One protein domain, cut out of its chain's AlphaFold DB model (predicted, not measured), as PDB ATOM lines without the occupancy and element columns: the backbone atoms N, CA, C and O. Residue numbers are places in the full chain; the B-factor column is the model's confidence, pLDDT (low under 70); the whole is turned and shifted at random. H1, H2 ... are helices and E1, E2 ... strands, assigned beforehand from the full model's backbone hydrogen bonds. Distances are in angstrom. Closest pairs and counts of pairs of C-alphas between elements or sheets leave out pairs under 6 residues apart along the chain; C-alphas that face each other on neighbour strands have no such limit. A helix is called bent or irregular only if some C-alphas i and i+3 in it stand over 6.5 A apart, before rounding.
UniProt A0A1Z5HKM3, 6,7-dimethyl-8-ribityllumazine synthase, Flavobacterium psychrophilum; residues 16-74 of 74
ATOM      1  N   ILE A  16      18.172 -41.788 -38.197       83.25
ATOM      2  CA  ILE A  16      18.458 -41.638 -36.772       83.25
ATOM      3  C   ILE A  16      17.787 -40.359 -36.255       83.25
ATOM      4  O   ILE A  16      17.974 -39.286 -36.832       83.25
ATOM      5  N   PRO A  17      17.003 -40.434 -35.163       85.06
ATOM      6  CA  PRO A  17      16.372 -39.256 -34.589       85.06
ATOM      7  C   PRO A  17      17.418 -38.282 -34.039       85.06
ATOM      8  O   PRO A  17      18.433 -38.679 -33.470       85.06
ATOM      9  N   ASN A  18      17.129 -36.986 -34.149       90.69
ATOM     10  CA  ASN A  18      17.988 -35.949 -33.590       90.69
ATOM     11  C   ASN A  18      18.059 -36.058 -32.052       90.69
ATOM     12  O   ASN A  18      17.035 -36.067 -31.362       90.69
ATOM     13  N   ALA A  19      19.278 -36.085 -31.515       93.25
ATOM     14  CA  ALA A  19      19.560 -36.323 -30.108       93.25
ATOM     15  C   ALA A  19      19.467 -35.066 -29.207       93.25
ATOM     16  O   ALA A  19      19.655 -35.167 -27.995       93.25
ATOM     17  N   LYS A  20      19.143 -33.883 -29.752       93.94
ATOM     18  CA  LYS A  20      19.155 -32.581 -29.045       93.94
ATOM     19  C   LYS A  20      18.370 -32.557 -27.733       93.94
ATOM     20  O   LYS A  20      18.790 -31.899 -26.781       93.94
ATOM     21  N   ASN A  21      17.237 -33.253 -27.682       95.56
ATOM     22  CA  ASN A  21      16.341 -33.265 -26.522       95.56
ATOM     23  C   ASN A  21      16.617 -34.423 -25.545       95.56
ATOM     24  O   ASN A  21      15.935 -34.534 -24.528       95.56
ATOM     25  N   PHE A  22      17.601 -35.279 -25.830       96.19
ATOM     26  CA  PHE A  22      17.963 -36.408 -24.977       96.19
ATOM     27  C   PHE A  22      19.075 -36.042 -23.992       96.19
ATOM     28  O   PHE A  22      19.816 -35.073 -24.185       96.19
ATOM     29  N   ARG A  23      19.176 -36.839 -22.922       96.31
ATOM     30  CA  ARG A  23      20.254 -36.799 -21.928       96.31
ATOM     31  C   ARG A  23      20.918 -38.163 -21.856       96.31
ATOM     32  O   ARG A  23      20.220 -39.174 -21.861       96.31
ATOM     33  N   PHE A  24      22.239 -38.172 -21.753       97.12
ATOM     34  CA  PHE A  24      23.048 -39.384 -21.763       97.12
ATOM     35  C   PHE A  24      23.944 -39.411 -20.528       97.12
ATOM     36  O   PHE A  24      24.707 -38.475 -20.295       97.12
ATOM     37  N   GLY A  25      23.844 -40.478 -19.738       97.19
ATOM     38  CA  GLY A  25      24.796 -40.792 -18.676       97.19
ATOM     39  C   GLY A  25      25.792 -41.828 -19.182       97.19
ATOM     40  O   GLY A  25      25.383 -42.879 -19.674       97.19
ATOM     41  N   ILE A  26      27.084 -41.531 -19.089       97.69
ATOM     42  CA  ILE A  26      28.161 -42.416 -19.530       97.69
ATOM     43  C   ILE A  26      28.985 -42.795 -18.305       97.69
ATOM     44  O   ILE A  26      29.665 -41.949 -17.722       97.69
ATOM     45  N   VAL A  27      28.913 -44.068 -17.919       97.88
ATOM     46  CA  VAL A  27      29.669 -44.625 -16.792       97.88
ATOM     47  C   VAL A  27      30.889 -45.363 -17.331       97.88
ATOM     48  O   VAL A  27      30.749 -46.235 -18.189       97.88
ATOM     49  N   ILE A  28      32.079 -45.007 -16.854       97.62
ATOM     50  CA  ILE A  28      33.357 -45.481 -17.401       97.62
ATOM     51  C   ILE A  28      34.198 -46.092 -16.287       97.62
ATOM     52  O   ILE A  28      34.383 -45.480 -15.239       97.62
ATOM     53  N   SER A  29      34.724 -47.289 -16.539       97.44
ATOM     54  CA  SER A  29      35.748 -47.914 -15.699       97.44
ATOM     55  C   SER A  29      37.099 -47.234 -15.912       97.44
ATOM     56  O   SER A  29      37.531 -47.060 -17.052       97.44
ATOM     57  N   GLU A  30      37.797 -46.931 -14.823       96.50
ATOM     58  CA  GLU A  30      39.152 -46.360 -14.857       96.50
ATOM     59  C   GLU A  30      40.229 -47.400 -15.202       96.50
ATOM     60  O   GLU A  30      41.326 -47.056 -15.637       96.50
ATOM     61  N   TRP A  31      39.915 -48.693 -15.078       96.44
ATOM     62  CA  TRP A  31      40.826 -49.758 -15.492       96.44
ATOM     63  C   TRP A  31      40.974 -49.819 -17.028       96.44
ATOM     64  O   TRP A  31      39.977 -49.954 -17.739       96.44
ATOM     65  N   ASN A  32      42.219 -49.785 -17.527       95.19
ATOM     66  CA  ASN A  32      42.607 -49.644 -18.947       95.19
ATOM     67  C   ASN A  32      42.175 -48.329 -19.619       95.19
ATOM     68  O   ASN A  32      41.600 -48.353 -20.712       95.19
ATOM     69  N   ASP A  33      42.516 -47.200 -19.005       95.50
ATOM     70  CA  ASP A  33      42.313 -45.840 -19.523       95.50
ATOM     71  C   ASP A  33      42.587 -45.673 -21.031       95.50
ATOM     72  O   ASP A  33      41.758 -45.131 -21.757       95.50
ATOM     73  N   ARG A  34      43.685 -46.226 -21.560       96.94
ATOM     74  CA  ARG A  34      44.022 -46.137 -22.991       96.94
ATOM     75  C   ARG A  34      42.905 -46.665 -23.896       96.94
ATOM     76  O   ARG A  34      42.742 -46.187 -25.015       96.94
ATOM     77  N   ILE A  35      42.169 -47.675 -23.438       96.88
ATOM     78  CA  ILE A  35      41.040 -48.259 -24.165       96.88
ATOM     79  C   ILE A  35      39.749 -47.521 -23.803       96.88
ATOM     80  O   ILE A  35      39.001 -47.129 -24.700       96.88
ATOM     81  N   THR A  36      39.471 -47.325 -22.514       97.19
ATOM     82  CA  THR A  36      38.188 -46.776 -22.053       97.19
ATOM     83  C   THR A  36      38.012 -45.298 -22.409       97.19
ATOM     84  O   THR A  36      36.913 -44.905 -22.801       97.19
ATOM     85  N   GLU A  37      39.080 -44.499 -22.417       97.44
ATOM     86  CA  GLU A  37      39.053 -43.111 -22.906       97.44
ATOM     87  C   GLU A  37      38.880 -43.030 -24.427       97.44
ATOM     88  O   GLU A  37      38.191 -42.141 -24.933       97.44
ATOM     89  N   GLY A  38      39.449 -43.985 -25.169       97.56
ATOM     90  CA  GLY A  38      39.224 -44.098 -26.612       97.56
ATOM     91  C   GLY A  38      37.754 -44.381 -26.928       97.56
ATOM     92  O   GLY A  38      37.158 -43.727 -27.784       97.56
ATOM     93  N   LEU A  39      37.140 -45.301 -26.177       97.00
ATOM     94  CA  LEU A  39      35.708 -45.589 -26.280       97.00
ATOM     95  C   LEU A  39      34.855 -44.370 -25.913       97.00
ATOM     96  O   LEU A  39      33.915 -44.048 -26.637       97.00
ATOM     97  N   TYR A  40      35.192 -43.668 -24.829       97.31
ATOM     98  CA  TYR A  40      34.483 -42.454 -24.426       97.31
ATOM     99  C   TYR A  40      34.534 -41.367 -25.500       97.31
ATOM    100  O   TYR A  40      33.501 -40.793 -25.840       97.31
ATOM    101  N   SER A  41      35.713 -41.132 -26.078       97.25
ATOM    102  CA  SER A  41      35.898 -40.153 -27.152       97.25
ATOM    103  C   SER A  41      35.000 -40.466 -28.353       97.25
ATOM    104  O   SER A  41      34.290 -39.584 -28.832       97.25
ATOM    105  N   GLY A  42      34.937 -41.740 -28.764       96.38
ATOM    106  CA  GLY A  42      34.043 -42.181 -29.838       96.38
ATOM    107  C   GLY A  42      32.554 -42.007 -29.513       96.38
ATOM    108  O   GLY A  42      31.768 -41.665 -30.394       96.38
ATOM    109  N   VAL A  43      32.149 -42.180 -28.249       96.12
ATOM    110  CA  VAL A  43      30.768 -41.906 -27.816       96.12
ATOM    111  C   VAL A  43      30.444 -40.415 -27.923       96.12
ATOM    112  O   VAL A  43      29.371 -40.063 -28.411       96.12
ATOM    113  N   ILE A  44      31.353 -39.534 -27.494       96.88
ATOM    114  CA  ILE A  44      31.151 -38.083 -27.590       96.88
ATOM    115  C   ILE A  44      31.010 -37.646 -29.046       96.88
ATOM    116  O   ILE A  44      30.079 -36.900 -29.356       96.88
ATOM    117  N   GLU A  45      31.884 -38.129 -29.928       95.19
ATOM    118  CA  GLU A  45      31.816 -37.845 -31.362       95.19
ATOM    119  C   GLU A  45      30.475 -38.306 -31.944       95.19
ATOM    120  O   GLU A  45      29.723 -37.491 -32.472       95.19
ATOM    121  N   ALA A  46      30.106 -39.575 -31.741       93.44
ATOM    122  CA  ALA A  46      28.881 -40.143 -32.298       93.44
ATOM    123  C   ALA A  46      27.602 -39.450 -31.797       93.44
ATOM    124  O   ALA A  46      26.689 -39.180 -32.582       93.44
ATOM    125  N   LEU A  47      27.512 -39.144 -30.498       94.56
ATOM    126  CA  LEU A  47      26.345 -38.458 -29.934       94.56
ATOM    127  C   LEU A  47      26.246 -37.014 -30.433       94.56
ATOM    128  O   LEU A  47      25.146 -36.551 -30.745       94.56
ATOM    129  N   THR A  48      27.376 -36.313 -30.534       93.62
ATOM    130  CA  THR A  48      27.416 -34.935 -31.043       93.62
ATOM    131  C   THR A  48      27.045 -34.889 -32.525       93.62
ATOM    132  O   THR A  48      26.240 -34.045 -32.918       93.62
ATOM    133  N   ASP A  49      27.522 -35.851 -33.320       92.12
ATOM    134  CA  ASP A  49      27.135 -36.054 -34.722       92.12
ATOM    135  C   ASP A  49      25.623 -36.259 -34.891       92.12
ATOM    136  O   ASP A  49      25.033 -35.813 -35.876       92.12
ATOM    137  N   CYS A  50      24.974 -36.896 -33.911       92.56
ATOM    138  CA  CYS A  50      23.522 -37.083 -33.874       92.56
ATOM    139  C   CYS A  50      22.762 -35.861 -33.316       92.56
ATOM    140  O   CYS A  50      21.539 -35.906 -33.175       92.56
ATOM    141  N   GLY A  51      23.448 -34.763 -32.986       94.19
ATOM    142  CA  GLY A  51      22.849 -33.521 -32.493       94.19
ATOM    143  C   GLY A  51      22.682 -33.432 -30.975       94.19
ATOM    144  O   GLY A  51      21.976 -32.538 -30.500       94.19
ATOM    145  N   ALA A  52      23.301 -34.324 -30.194       96.44
ATOM    146  CA  ALA A  52      23.289 -34.223 -28.738       96.44
ATOM    147  C   ALA A  52      24.042 -32.966 -28.280       96.44
ATOM    148  O   ALA A  52      25.100 -32.615 -28.798       96.44
ATOM    149  N   LEU A  53      23.506 -32.282 -27.270       96.50
ATOM    150  CA  LEU A  53      24.172 -31.128 -26.672       96.50
ATOM    151  C   LEU A  53      25.161 -31.607 -25.608       96.50
ATOM    152  O   LEU A  53      24.775 -32.375 -24.733       96.50
ATOM    153  N   HIS A  54      26.389 -31.087 -25.610       94.12
ATOM    154  CA  HIS A  54      27.421 -31.492 -24.643       94.12
ATOM    155  C   HIS A  54      26.959 -31.357 -23.179       94.12
ATOM    156  O   HIS A  54      27.178 -32.249 -22.372       94.12
ATOM    157  N   LYS A  55      26.200 -30.299 -22.858       96.56
ATOM    158  CA  LYS A  55      25.599 -30.084 -21.526       96.56
ATOM    159  C   LYS A  55      24.619 -31.182 -21.074       96.56
ATOM    160  O   LYS A  55      24.293 -31.251 -19.895       96.56
ATOM    161  N   ASN A  56      24.108 -31.989 -22.004       97.00
ATOM    162  CA  ASN A  56      23.197 -33.100 -21.732       97.00
ATOM    163  C   ASN A  56      23.934 -34.448 -21.624       97.00
ATOM    164  O   ASN A  56      23.283 -35.472 -21.411       97.00
ATOM    165  N   ILE A  57      25.258 -34.463 -21.799       97.44
ATOM    166  CA  ILE A  57      26.096 -35.651 -21.675       97.44
ATOM    167  C   ILE A  57      26.844 -35.559 -20.346       97.44
ATOM    168  O   ILE A  57      27.628 -34.640 -20.123       97.44
ATOM    169  N   ILE A  58      26.591 -36.511 -19.456       96.62
ATOM    170  CA  ILE A  58      27.179 -36.561 -18.118       96.62
ATOM    171  C   ILE A  58      28.110 -37.763 -18.058       96.62
ATOM    172  O   ILE A  58      27.716 -38.881 -18.388       96.62
ATOM    173  N   ARG A  59      29.344 -37.532 -17.618       96.38
ATOM    174  CA  ARG A  59      30.344 -38.576 -17.405       96.38
ATOM    175  C   ARG A  59      30.436 -38.924 -15.921       96.38
ATOM    176  O   ARG A  59      30.491 -38.028 -15.083       96.38
ATOM    177  N   TRP A  60      30.511 -40.216 -15.618       96.75
ATOM    178  CA  TRP A  60      30.775 -40.737 -14.281       96.75
ATOM    179  C   TRP A  60      31.881 -41.791 -14.348       96.75
ATOM    180  O   TRP A  60      31.780 -42.745 -15.117       96.75
ATOM    181  N   ASN A  61      32.911 -41.656 -13.519       96.94
ATOM    182  CA  ASN A  61      33.968 -42.657 -13.425       96.94
ATOM    183  C   ASN A  61      33.714 -43.621 -12.264       96.94
ATOM    184  O   ASN A  61      33.255 -43.223 -11.191       96.94
ATOM    185  N   VAL A  62      34.030 -44.892 -12.481       97.69
ATOM    186  CA  VAL A  62      34.029 -45.926 -11.448       97.69
ATOM    187  C   VAL A  62      35.367 -46.675 -11.442       97.69
ATOM    188  O   VAL A  62      36.003 -46.772 -12.493       97.69
ATOM    189  N   PRO A  63      35.794 -47.242 -10.297       97.19
ATOM    190  CA  PRO A  63      37.094 -47.904 -10.193       97.19
ATOM    191  C   PRO A  63      37.292 -49.054 -11.192       97.19
ATOM    192  O   PRO A  63      38.368 -49.195 -11.770       97.19
ATOM    193  N   GLY A  64      36.258 -49.867 -11.428       96.94
ATOM    194  CA  GLY A  64      36.326 -51.004 -12.337       96.94
ATOM    195  C   GLY A  64      34.970 -51.422 -12.901       96.94
ATOM    196  O   GLY A  64      33.928 -50.812 -12.660       96.94
ATOM    197  N   SER A  65      34.978 -52.502 -13.685       96.44
ATOM    198  CA  SER A  65      33.771 -53.005 -14.354       96.44
ATOM    199  C   SER A  65      32.695 -53.506 -13.388       96.44
ATOM    200  O   SER A  65      31.514 -53.491 -13.733       96.44
ATOM    201  N   PHE A  66      33.083 -53.945 -12.189       97.19
ATOM    202  CA  PHE A  66      32.146 -54.428 -11.174       97.19
ATOM    203  C   PHE A  66      31.219 -53.304 -10.688       97.19
ATOM    204  O   PHE A  66      30.030 -53.518 -10.454       97.19
ATOM    205  N   GLU A  67      31.731 -52.078 -10.619       97.62
ATOM    206  CA  GLU A  67      30.999 -50.914 -10.130       97.62
ATOM    207  C   GLU A  67      30.064 -50.289 -11.179       97.62
ATOM    208  O   GLU A  67      29.204 -49.481 -10.818       97.62
ATOM    209  N   LEU A  68      30.166 -50.673 -12.460       97.19
ATOM    210  CA  LEU A  68      29.368 -50.095 -13.554       97.19
ATOM    211  C   LEU A  68      27.860 -50.188 -13.292       97.19
ATOM    212  O   LEU A  68      27.136 -49.223 -13.530       97.19
ATOM    213  N   ILE A  69      27.384 -51.317 -12.754       96.81
ATOM    214  CA  ILE A  69      25.957 -51.512 -12.448       96.81
ATOM    215  C   ILE A  69      25.455 -50.547 -11.368       96.81
ATOM    216  O   ILE A  69      24.313 -50.097 -11.414       96.81
ATOM    217  N   TYR A  70      26.310 -50.198 -10.407       96.50
ATOM    218  CA  TYR A  70      25.971 -49.276  -9.330       96.50
ATOM    219  C   TYR A  70      26.060 -47.829  -9.809       96.50
ATOM    220  O   TYR A  70      25.212 -47.019  -9.442       96.50
ATOM    221  N   GLY A  71      27.038 -47.521 -10.669       95.38
ATOM    222  CA  GLY A  71      27.139 -46.230 -11.346       95.38
ATOM    223  C   GLY A  71      25.935 -45.946 -12.245       95.38
ATOM    224  O   GLY A  71      25.413 -44.841 -12.213       95.38
ATOM    225  N   ALA A  72      25.439 -46.947 -12.981       95.38
ATOM    226  CA  ALA A  72      24.297 -46.800 -13.891       95.38
ATOM    227  C   ALA A  72      22.929 -46.742 -13.186       95.38
ATOM    228  O   ALA A  72      21.938 -46.343 -13.794       95.38
ATOM    229  N   LYS A  73      22.854 -47.167 -11.919       93.56
ATOM    230  CA  LYS A  73      21.632 -47.089 -11.105       93.56
ATOM    231  C   LYS A  73      21.397 -45.687 -10.522       93.56
ATOM    232  O   LYS A  73      20.267 -45.400 -10.124       93.56
ATOM    233  N   LYS A  74      22.446 -44.870 -10.394       73.50
ATOM    234  CA  LYS A  74      22.361 -43.506  -9.853       73.50
ATOM    235  C   LYS A  74      21.763 -42.535 -10.861       73.50
ATOM    236  O   LYS A  74      21.000 -41.662 -10.395       73.50
TER     237      LYS A  74
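This is residues 16 to 74 of the 74 residues of the protein "6,7-dimethyl-8-ribityllumazine synthase" of Flavobacterium psychrophilum (UniProt A0A1Z5HKM3). A narrow ribbon of two parallel strands, E1 and E2, makes the middle, with the long helix H1 on one side of it and the short helix H2 on the other. Both helices lie mainly along E1 and run back against the direction of the strands. The printed part has 59 residues with two named strands and two named helices, in the order E1, H1, E2, H2; the class is mixed, helices and strands. It is only just compact, close to loose, with a radius of gyration of the C-alphas of 12.2 A and spans of 32 by 25 by 19 A.

E1, residues 24 to 29, and E2, residues 57 to 62, are parallel neighbours, their directions 23 degrees apart. N 26 and O 58 are within hydrogen-bond range at 2.8 A, and N 60 and O 26 at 2.9 A. E1, H1, residues 33 to 49, and E2 form a strand-helix-strand unit, two parallel neighbour strands joined through a helix, with a right-handed crossover. The closest C-alphas of E1 and H1 are those of Ile 28 and Thr 36, 6.8 A apart. H1 and E2 are near each other, with 5 pairs of C-alphas within 10 A. For H2, residues 65 to 73, the closest C-alphas to E1 are those of Ser 29 and Ser 65, 5.6 A apart, and to E2 those of Val 62 and Leu 68, 6.6 A apart. H1 and H2 are apart. Of the O i to N i+4 pairs, 12 of 13 in H1 and 3 of 5 in H2 are within hydrogen-bond range.

E1 begins at C-alpha 24 (23.048, -39.384, -21.763); E1 and E2 are each 16.5 A long from first to last C-alpha. H1 is 23.6 A long and ends at C-alpha 49 (27.135, -36.054, -34.722). H2 is 13.9 A long and ends at C-alpha 73 (21.632, -47.089, -11.105); it is only just irregular, with C-alphas 66 and 69 7.0 A apart.

The C-alphas farthest apart, of Pro 17 and Pro 63, are 33.2 A apart. The printed part has no cut; the links E1 to H1 and E2 to H2 are tight, and H1 to E2 is short. Mean pLDDT of the printed part is 95.3, and no printed residue is under 70.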